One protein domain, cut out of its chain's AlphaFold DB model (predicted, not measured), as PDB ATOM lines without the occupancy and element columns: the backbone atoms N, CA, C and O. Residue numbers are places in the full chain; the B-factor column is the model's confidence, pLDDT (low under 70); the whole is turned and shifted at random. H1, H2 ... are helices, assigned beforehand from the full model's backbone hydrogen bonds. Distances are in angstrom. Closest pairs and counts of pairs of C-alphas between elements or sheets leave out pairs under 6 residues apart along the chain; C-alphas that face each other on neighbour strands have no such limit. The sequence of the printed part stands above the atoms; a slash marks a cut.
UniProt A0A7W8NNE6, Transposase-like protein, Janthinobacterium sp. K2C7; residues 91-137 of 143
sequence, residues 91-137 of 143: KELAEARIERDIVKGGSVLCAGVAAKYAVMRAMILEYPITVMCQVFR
ATOM      1  N   LYS A  91      18.489  39.938  45.400       97.31
ATOM      2  CA  LYS A  91      17.218  39.608  44.754       97.31
ATOM      3  C   LYS A  91      17.220  40.036  43.283       97.31
ATOM      4  O   LYS A  91      16.990  39.190  42.425       97.31
ATOM      5  N   GLU A  92      17.561  41.289  42.993       96.69
ATOM      6  CA  GLU A  92      17.650  41.805  41.616       96.69
ATOM      7  C   GLU A  92      18.655  41.004  40.775       96.69
ATOM      8  O   GLU A  92      18.395  40.663  39.624       96.69
ATOM      9  N   LEU A  93      19.792  40.624  41.365       98.06
ATOM     10  CA  LEU A  93      20.793  39.798  40.696       98.06
ATOM     11  C   LEU A  93      20.274  38.385  40.394       98.06
ATOM     12  O   LEU A  93      20.617  37.822  39.354       98.06
ATOM     13  N   ALA A  94      19.490  37.791  41.294       96.06
ATOM     14  CA  ALA A  94      18.874  36.489  41.061       96.06
ATOM     15  C   ALA A  94      17.843  36.560  39.922       96.06
ATOM     16  O   ALA A  94      17.886  35.721  39.023       96.06
ATOM     17  N   GLU A  95      16.991  37.588  39.910       94.75
ATOM     18  CA  GLU A  95      16.020  37.845  38.837       94.75
ATOM     19  C   GLU A  95      16.730  38.044  37.486       94.75
ATOM     20  O   GLU A  95      16.465  37.308  36.533       94.75
ATOM     21  N   ALA A  96      17.733  38.925  37.423       96.00
ATOM     22  CA  ALA A  96      18.499  39.190  36.204       96.00
ATOM     23  C   ALA A  96      19.247  37.953  35.672       96.00
ATOM     24  O   ALA A  96      19.424  37.793  34.462       96.00
ATOM     25  N   ARG A  97      19.706  37.056  36.557       96.00
ATOM     26  CA  ARG A  97      20.330  35.786  36.148       96.00
ATOM     27  C   ARG A  97      19.327  34.874  35.455       96.00
ATOM     28  O   ARG A  97      19.655  34.359  34.390       96.00
ATOM     29  N   ILE A  98      18.127  34.730  36.018       94.69
ATOM     30  CA  ILE A  98      17.047  33.945  35.414       94.69
ATOM     31  C   ILE A  98      16.691  34.521  34.040       94.69
ATOM     32  O   ILE A  98      16.698  33.790  33.055       94.69
ATOM     33  N   GLU A  99      16.451  35.830  33.944       94.06
ATOM     34  CA  GLU A  99      16.117  36.489  32.673       94.06
ATOM     35  C   GLU A  99      17.196  36.273  31.605       94.06
ATOM     36  O   GLU A  99      16.899  35.912  30.464       94.06
ATOM     37  N   ARG A 100      18.469  36.440  31.978       94.38
ATOM     38  CA  ARG A 100      19.606  36.186  31.088       94.38
ATOM     39  C   ARG A 100      19.637  34.736  30.607       94.38
ATOM     40  O   ARG A 100      19.925  34.499  29.434       94.38
ATOM     41  N   ASP A 101      19.403  33.778  31.495       93.50
ATOM     42  CA  ASP A 101      19.487  32.356  31.162       93.50
ATOM     43  C   ASP A 101      18.327  31.929  30.249       93.50
ATOM     44  O   ASP A 101      18.557  31.207  29.280       93.50
ATOM     45  N   ILE A 102      17.136  32.513  30.426       92.56
ATOM     46  CA  ILE A 102      16.010  32.389  29.485       92.56
ATOM     47  C   ILE A 102      16.397  32.892  28.086       92.56
ATOM     48  O   ILE A 102      16.185  32.198  27.091       92.56
ATOM     49  N   VAL A 103      16.987  34.088  27.989       89.81
ATOM     50  CA  VAL A 103      17.391  34.664  26.693       89.81
ATOM     51  C   VAL A 103      18.448  33.799  26.004       89.81
ATOM     52  O   VAL A 103      18.404  33.631  24.785       89.81
ATOM     53  N   LYS A 104      19.377  33.221  26.773       88.19
ATOM     54  CA  LYS A 104      20.378  32.280  26.253       88.19
ATOM     55  C   LYS A 104      19.761  30.960  25.787       88.19
ATOM     56  O   LYS A 104      20.210  30.427  24.779       88.19
ATOM     57  N   GLY A 105      18.760  30.446  26.500       79.69
ATOM     58  CA  GLY A 105      18.095  29.177  26.190       79.69
ATOM     59  C   GLY A 105      17.138  29.233  24.995       79.69
ATOM     60  O   GLY A 105      16.788  28.191  24.449       79.69
ATOM     61  N   GLY A 106      16.726  30.425  24.552       72.31
ATOM     62  CA  GLY A 106      15.734  30.560  23.487       72.31
ATOM     63  C   GLY A 106      15.765  31.912  22.786       72.31
ATOM     64  O   GLY A 106      14.881  32.742  22.987       72.31
ATOM     65  N   SER A 107      16.769  32.142  21.935       67.25
ATOM     66  CA  SER A 107      16.996  33.413  21.229       67.25
ATOM     67  C   SER A 107      15.920  33.738  20.172       67.25
ATOM     68  O   SER A 107      16.156  33.654  18.968       67.25
ATOM     69  N   VAL A 108      14.722  34.135  20.610       78.19
ATOM     70  CA  VAL A 108      13.569  34.467  19.745       78.19
ATOM     71  C   VAL A 108      13.003  35.866  19.999       78.19
ATOM     72  O   VAL A 108      11.865  36.166  19.639       78.19
ATOM     73  N   LEU A 109      13.788  36.763  20.604       74.69
ATOM     74  CA  LEU A 109      13.331  38.116  20.962       74.69
ATOM     75  C   LEU A 109      12.827  38.920  19.748       74.69
ATOM     76  O   LEU A 109      11.858  39.671  19.881       74.69
ATOM     77  N   CYS A 110      13.426  38.692  18.574       78.25
ATOM     78  CA  CYS A 110      13.051  39.309  17.297       78.25
ATOM     79  C   CYS A 110      12.063  38.474  16.462       78.25
ATOM     80  O   CYS A 110      11.695  38.887  15.366       78.25
ATOM     81  N   ALA A 111      11.642  37.300  16.943       85.62
ATOM     82  CA  ALA A 111      10.716  36.434  16.225       85.62
ATOM     83  C   ALA A 111       9.249  36.809  16.501       85.62
ATOM     84  O   ALA A 111       8.920  37.493  17.475       85.62
ATOM     85  N   GLY A 112       8.350  36.316  15.646       89.81
ATOM     86  CA  GLY A 112       6.908  36.463  15.833       89.81
ATOM     87  C   GLY A 112       6.393  35.789  17.113       89.81
ATOM     88  O   GLY A 112       7.023  34.895  17.679       89.81
ATOM     89  N   VAL A 113       5.198  36.192  17.550       89.56
ATOM     90  CA  VAL A 113       4.582  35.755  18.818       89.56
ATOM     91  C   VAL A 113       4.425  34.228  18.915       89.56
ATOM     92  O   VAL A 113       4.662  33.654  19.975       89.56
ATOM     93  N   ALA A 114       4.118  33.540  17.809       90.12
ATOM     94  CA  ALA A 114       4.011  32.078  17.786       90.12
ATOM     95  C   ALA A 114       5.336  31.368  18.126       90.12
ATOM     96  O   ALA A 114       5.337  30.385  18.865       90.12
ATOM     97  N   ALA A 115       6.467  31.889  17.634       91.06
ATOM     98  CA  ALA A 115       7.789  31.343  17.937       91.06
ATOM     99  C   ALA A 115       8.160  31.558  19.412       91.06
ATOM    100  O   ALA A 115       8.710  30.659  20.043       91.06
ATOM    101  N   LYS A 116       7.787  32.711  19.984       91.12
ATOM    102  CA  LYS A 116       7.969  33.001  21.415       91.12
ATOM    103  C   LYS A 116       7.230  31.991  22.292       91.12
ATOM    104  O   LYS A 116       7.851  31.369  23.145       91.12
ATOM    105  N   TYR A 117       5.947  31.739  22.026       91.62
ATOM    106  CA  TYR A 117       5.188  30.732  22.778       91.62
ATOM    107  C   TYR A 117       5.693  29.299  22.557       91.62
ATOM    108  O   TYR A 117       5.628  28.484  23.474       91.62
ATOM    109  N   ALA A 118       6.218  28.973  21.371       91.38
ATOM    110  CA  ALA A 118       6.827  27.666  21.127       91.38
ATOM    111  C   ALA A 118       8.073  27.439  21.996       91.38
ATOM    112  O   ALA A 118       8.187  26.385  22.617       91.38
ATOM    113  N   VAL A 119       8.950  28.443  22.093       91.25
ATOM    114  CA  VAL A 119      10.107  28.409  22.997       91.25
ATOM    115  C   VAL A 119       9.652  28.298  24.447       91.25
ATOM    116  O   VAL A 119      10.110  27.398  25.136       91.25
ATOM    117  N   MET A 120       8.697  29.124  24.889       92.31
ATOM    118  CA  MET A 120       8.181  29.089  26.268       92.31
ATOM    119  C   MET A 120       7.662  27.705  26.673       92.31
ATOM    120  O   MET A 120       7.957  27.246  27.772       92.31
ATOM    121  N   ARG A 121       6.960  26.999  25.774       91.44
ATOM    122  CA  ARG A 121       6.509  25.621  26.029       91.44
ATOM    123  C   ARG A 121       7.665  24.638  26.222       91.44
ATOM    124  O   ARG A 121       7.533  23.730  27.033       91.44
ATOM    125  N   ALA A 122       8.772  24.806  25.500       91.56
ATOM    126  CA  ALA A 122       9.924  23.908  25.598       91.56
ATOM    127  C   ALA A 122      10.667  24.030  26.939       91.56
ATOM    128  O   ALA A 122      11.279  23.068  27.387       91.56
ATOM    129  N   MET A 123      10.579  25.189  27.591       91.56
ATOM    130  CA  MET A 123      11.323  25.528  28.811       91.56
ATOM    131  C   MET A 123      10.412  25.750  30.035       91.56
ATOM    132  O   MET A 123      10.850  26.265  31.063       91.56
ATOM    133  N   ILE A 124       9.135  25.354  29.947       91.69
ATOM    134  CA  ILE A 124       8.120  25.602  30.987       91.69
ATOM    135  C   ILE A 124       8.418  24.902  32.319       91.69
ATOM    136  O   ILE A 124       7.963  25.351  33.368       91.69
ATOM    137  N   LEU A 125       9.187  23.812  32.285       93.75
ATOM    138  CA  LEU A 125       9.612  23.084  33.482       93.75
ATOM    139  C   LEU A 125      10.873  23.678  34.122       93.75
ATOM    140  O   LEU A 125      11.179  23.363  35.267       93.75
ATOM    141  N   GLU A 126      11.596  24.530  33.395       92.69
ATOM    142  CA  GLU A 126      12.874  25.093  33.833       92.69
ATOM    143  C   GLU A 126      12.717  26.496  34.421       92.69
ATOM    144  O   GLU A 126      13.427  26.859  35.359       92.69
ATOM    145  N   TYR A 127      11.769  27.286  33.905       92.94
ATOM    146  CA  TYR A 127      11.612  28.688  34.283       92.94
ATOM    147  C   TYR A 127      10.147  29.065  34.542       92.94
ATOM    148  O   TYR A 127       9.250  28.585  33.849       92.94
ATOM    149  N   PRO A 128       9.866  29.980  35.491       93.19
ATOM    150  CA  PRO A 128       8.501  30.421  35.751       93.19
ATOM    151  C   PRO A 128       7.870  31.130  34.544       93.19
ATOM    152  O   PRO A 128       8.444  32.064  33.976       93.19
ATOM    153  N   ILE A 129       6.629  30.758  34.216       92.31
ATOM    154  CA  ILE A 129       5.846  31.339  33.110       92.31
ATOM    155  C   ILE A 129       5.724  32.865  33.181       92.31
ATOM    156  O   ILE A 129       5.735  33.545  32.156       92.31
ATOM    157  N   THR A 130       5.644  33.414  34.392       93.25
ATOM    158  CA  THR A 130       5.565  34.854  34.651       93.25
ATOM    159  C   THR A 130       6.804  35.579  34.141       93.25
ATOM    160  O   THR A 130       6.667  36.573  33.429       93.25
ATOM    161  N   VAL A 131       7.989  35.040  34.434       93.31
ATOM    162  CA  VAL A 131       9.274  35.612  34.016       93.31
ATOM    163  C   VAL A 131       9.437  35.478  32.505       93.31
ATOM    164  O   VAL A 131       9.775  36.444  31.830       93.31
ATOM    165  N   MET A 132       9.092  34.321  31.936       92.94
ATOM    166  CA  MET A 132       9.145  34.128  30.484       92.94
ATOM    167  C   MET A 132       8.236  35.103  29.721       92.94
ATOM    168  O   MET A 132       8.653  35.677  28.717       92.94
ATOM    169  N   CYS A 133       7.011  35.341  30.207       92.88
ATOM    170  CA  CYS A 133       6.099  36.316  29.599       92.88
ATOM    171  C   CYS A 133       6.687  37.733  29.608       92.88
ATOM    172  O   CYS A 133       6.563  38.458  28.619       92.88
ATOM    173  N   GLN A 134       7.341  38.118  30.706       92.44
ATOM    174  CA  GLN A 134       8.008  39.414  30.837       92.44
ATOM    175  C   GLN A 134       9.196  39.531  29.875       92.44
ATOM    176  O   GLN A 134       9.248  40.480  29.089       92.44
ATOM    177  N   VAL A 135      10.091  38.538  29.867       93.06
ATOM    178  CA  VAL A 135      11.290  38.506  29.012       93.06
ATOM    179  C   VAL A 135      10.921  38.563  27.528       93.06
ATOM    180  O   VAL A 135      11.464  39.376  26.780       93.06
ATOM    181  N   PHE A 136       9.952  37.756  27.088       91.69
ATOM    182  CA  PHE A 136       9.536  37.716  25.682       91.69
ATOM    183  C   PHE A 136       8.544  38.823  25.290       91.69
ATOM    184  O   PHE A 136       8.253  38.982  24.096       91.69
ATOM    185  N   ARG A 137       8.071  39.612  26.267       91.06
ATOM    186  CA  ARG A 137       7.042  40.655  26.127       91.06
ATOM    187  C   ARG A 137       5.758  40.124  25.479       91.06
ATOM    188  O   ARG A 137       5.285  40.672  24.485       91.06
TER     189      ARG A 137
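What this domain is: This is residues 91 to 137 of the 143 residues of the protein "Transposase-like protein" of Janthinobacterium sp. K2C7 (UniProt A0A7W8NNE6). A long helix, H1, forms one side of the domain, and the short helix H3 packs at a steep angle on residues 99 to 103 in its second half, while H2 lies past the last end of H1, toward the side where H3 is. The first part of H1 reaches beyond its contact with H3 and makes much of the longest axis. The printed part has 47 residues, with three named helices in the order H1, H2, H3 and no named strand; the class is all helix. It is compact, with a radius of gyration of the C-alphas of 10.0 A, and spans 31 by 21 by 16 A.

How they stand to each other: H1, residues 91 to 105, touches H3, residues 129 to 136, with its residues 99 to 103 alone. Their closest C-alphas are those of Glu 99 and Val 135, 6.4 A apart. The two run the same way at a steep tilt of 68 degrees, only just short of about perpendicular. H3 only just touches H2, residues 113 to 122, with 3 pairs of C-alphas within 8 A; the closest are those of Lys 116 and Phe 136, 6.5 A apart. H2 and H3 form a helical hairpin, opposite ways at a steep tilt of 43 degrees. H1 and H2 are near each other, with no pair of C-alphas within 8 A but 5 pairs within 10 A. In H1, H2 and H3 every O i to N i+4 pair is within hydrogen-bond range.

Where its parts are: H1 runs from C-alpha 91 at (17.218, 39.608, 44.754) to C-alpha 105 at (18.095, 29.177, 26.190), 21.3 A. H2, residues 113 to 122, measures 14.7 A. H3, residues 129 to 136, measures 10.5 A and ends with C-alpha 136 at (9.536, 37.716, 25.682).

The domain as a whole: The two C-alphas farthest apart are those of Lys 91 and Ala 114, 31.0 A. The printed part has no cut. The links H1 to H2, 7 residues, and H2 to H3, 6 residues, are short. The mean pLDDT of the printed part is 90.4, and one residue, Ser 107, is under 70.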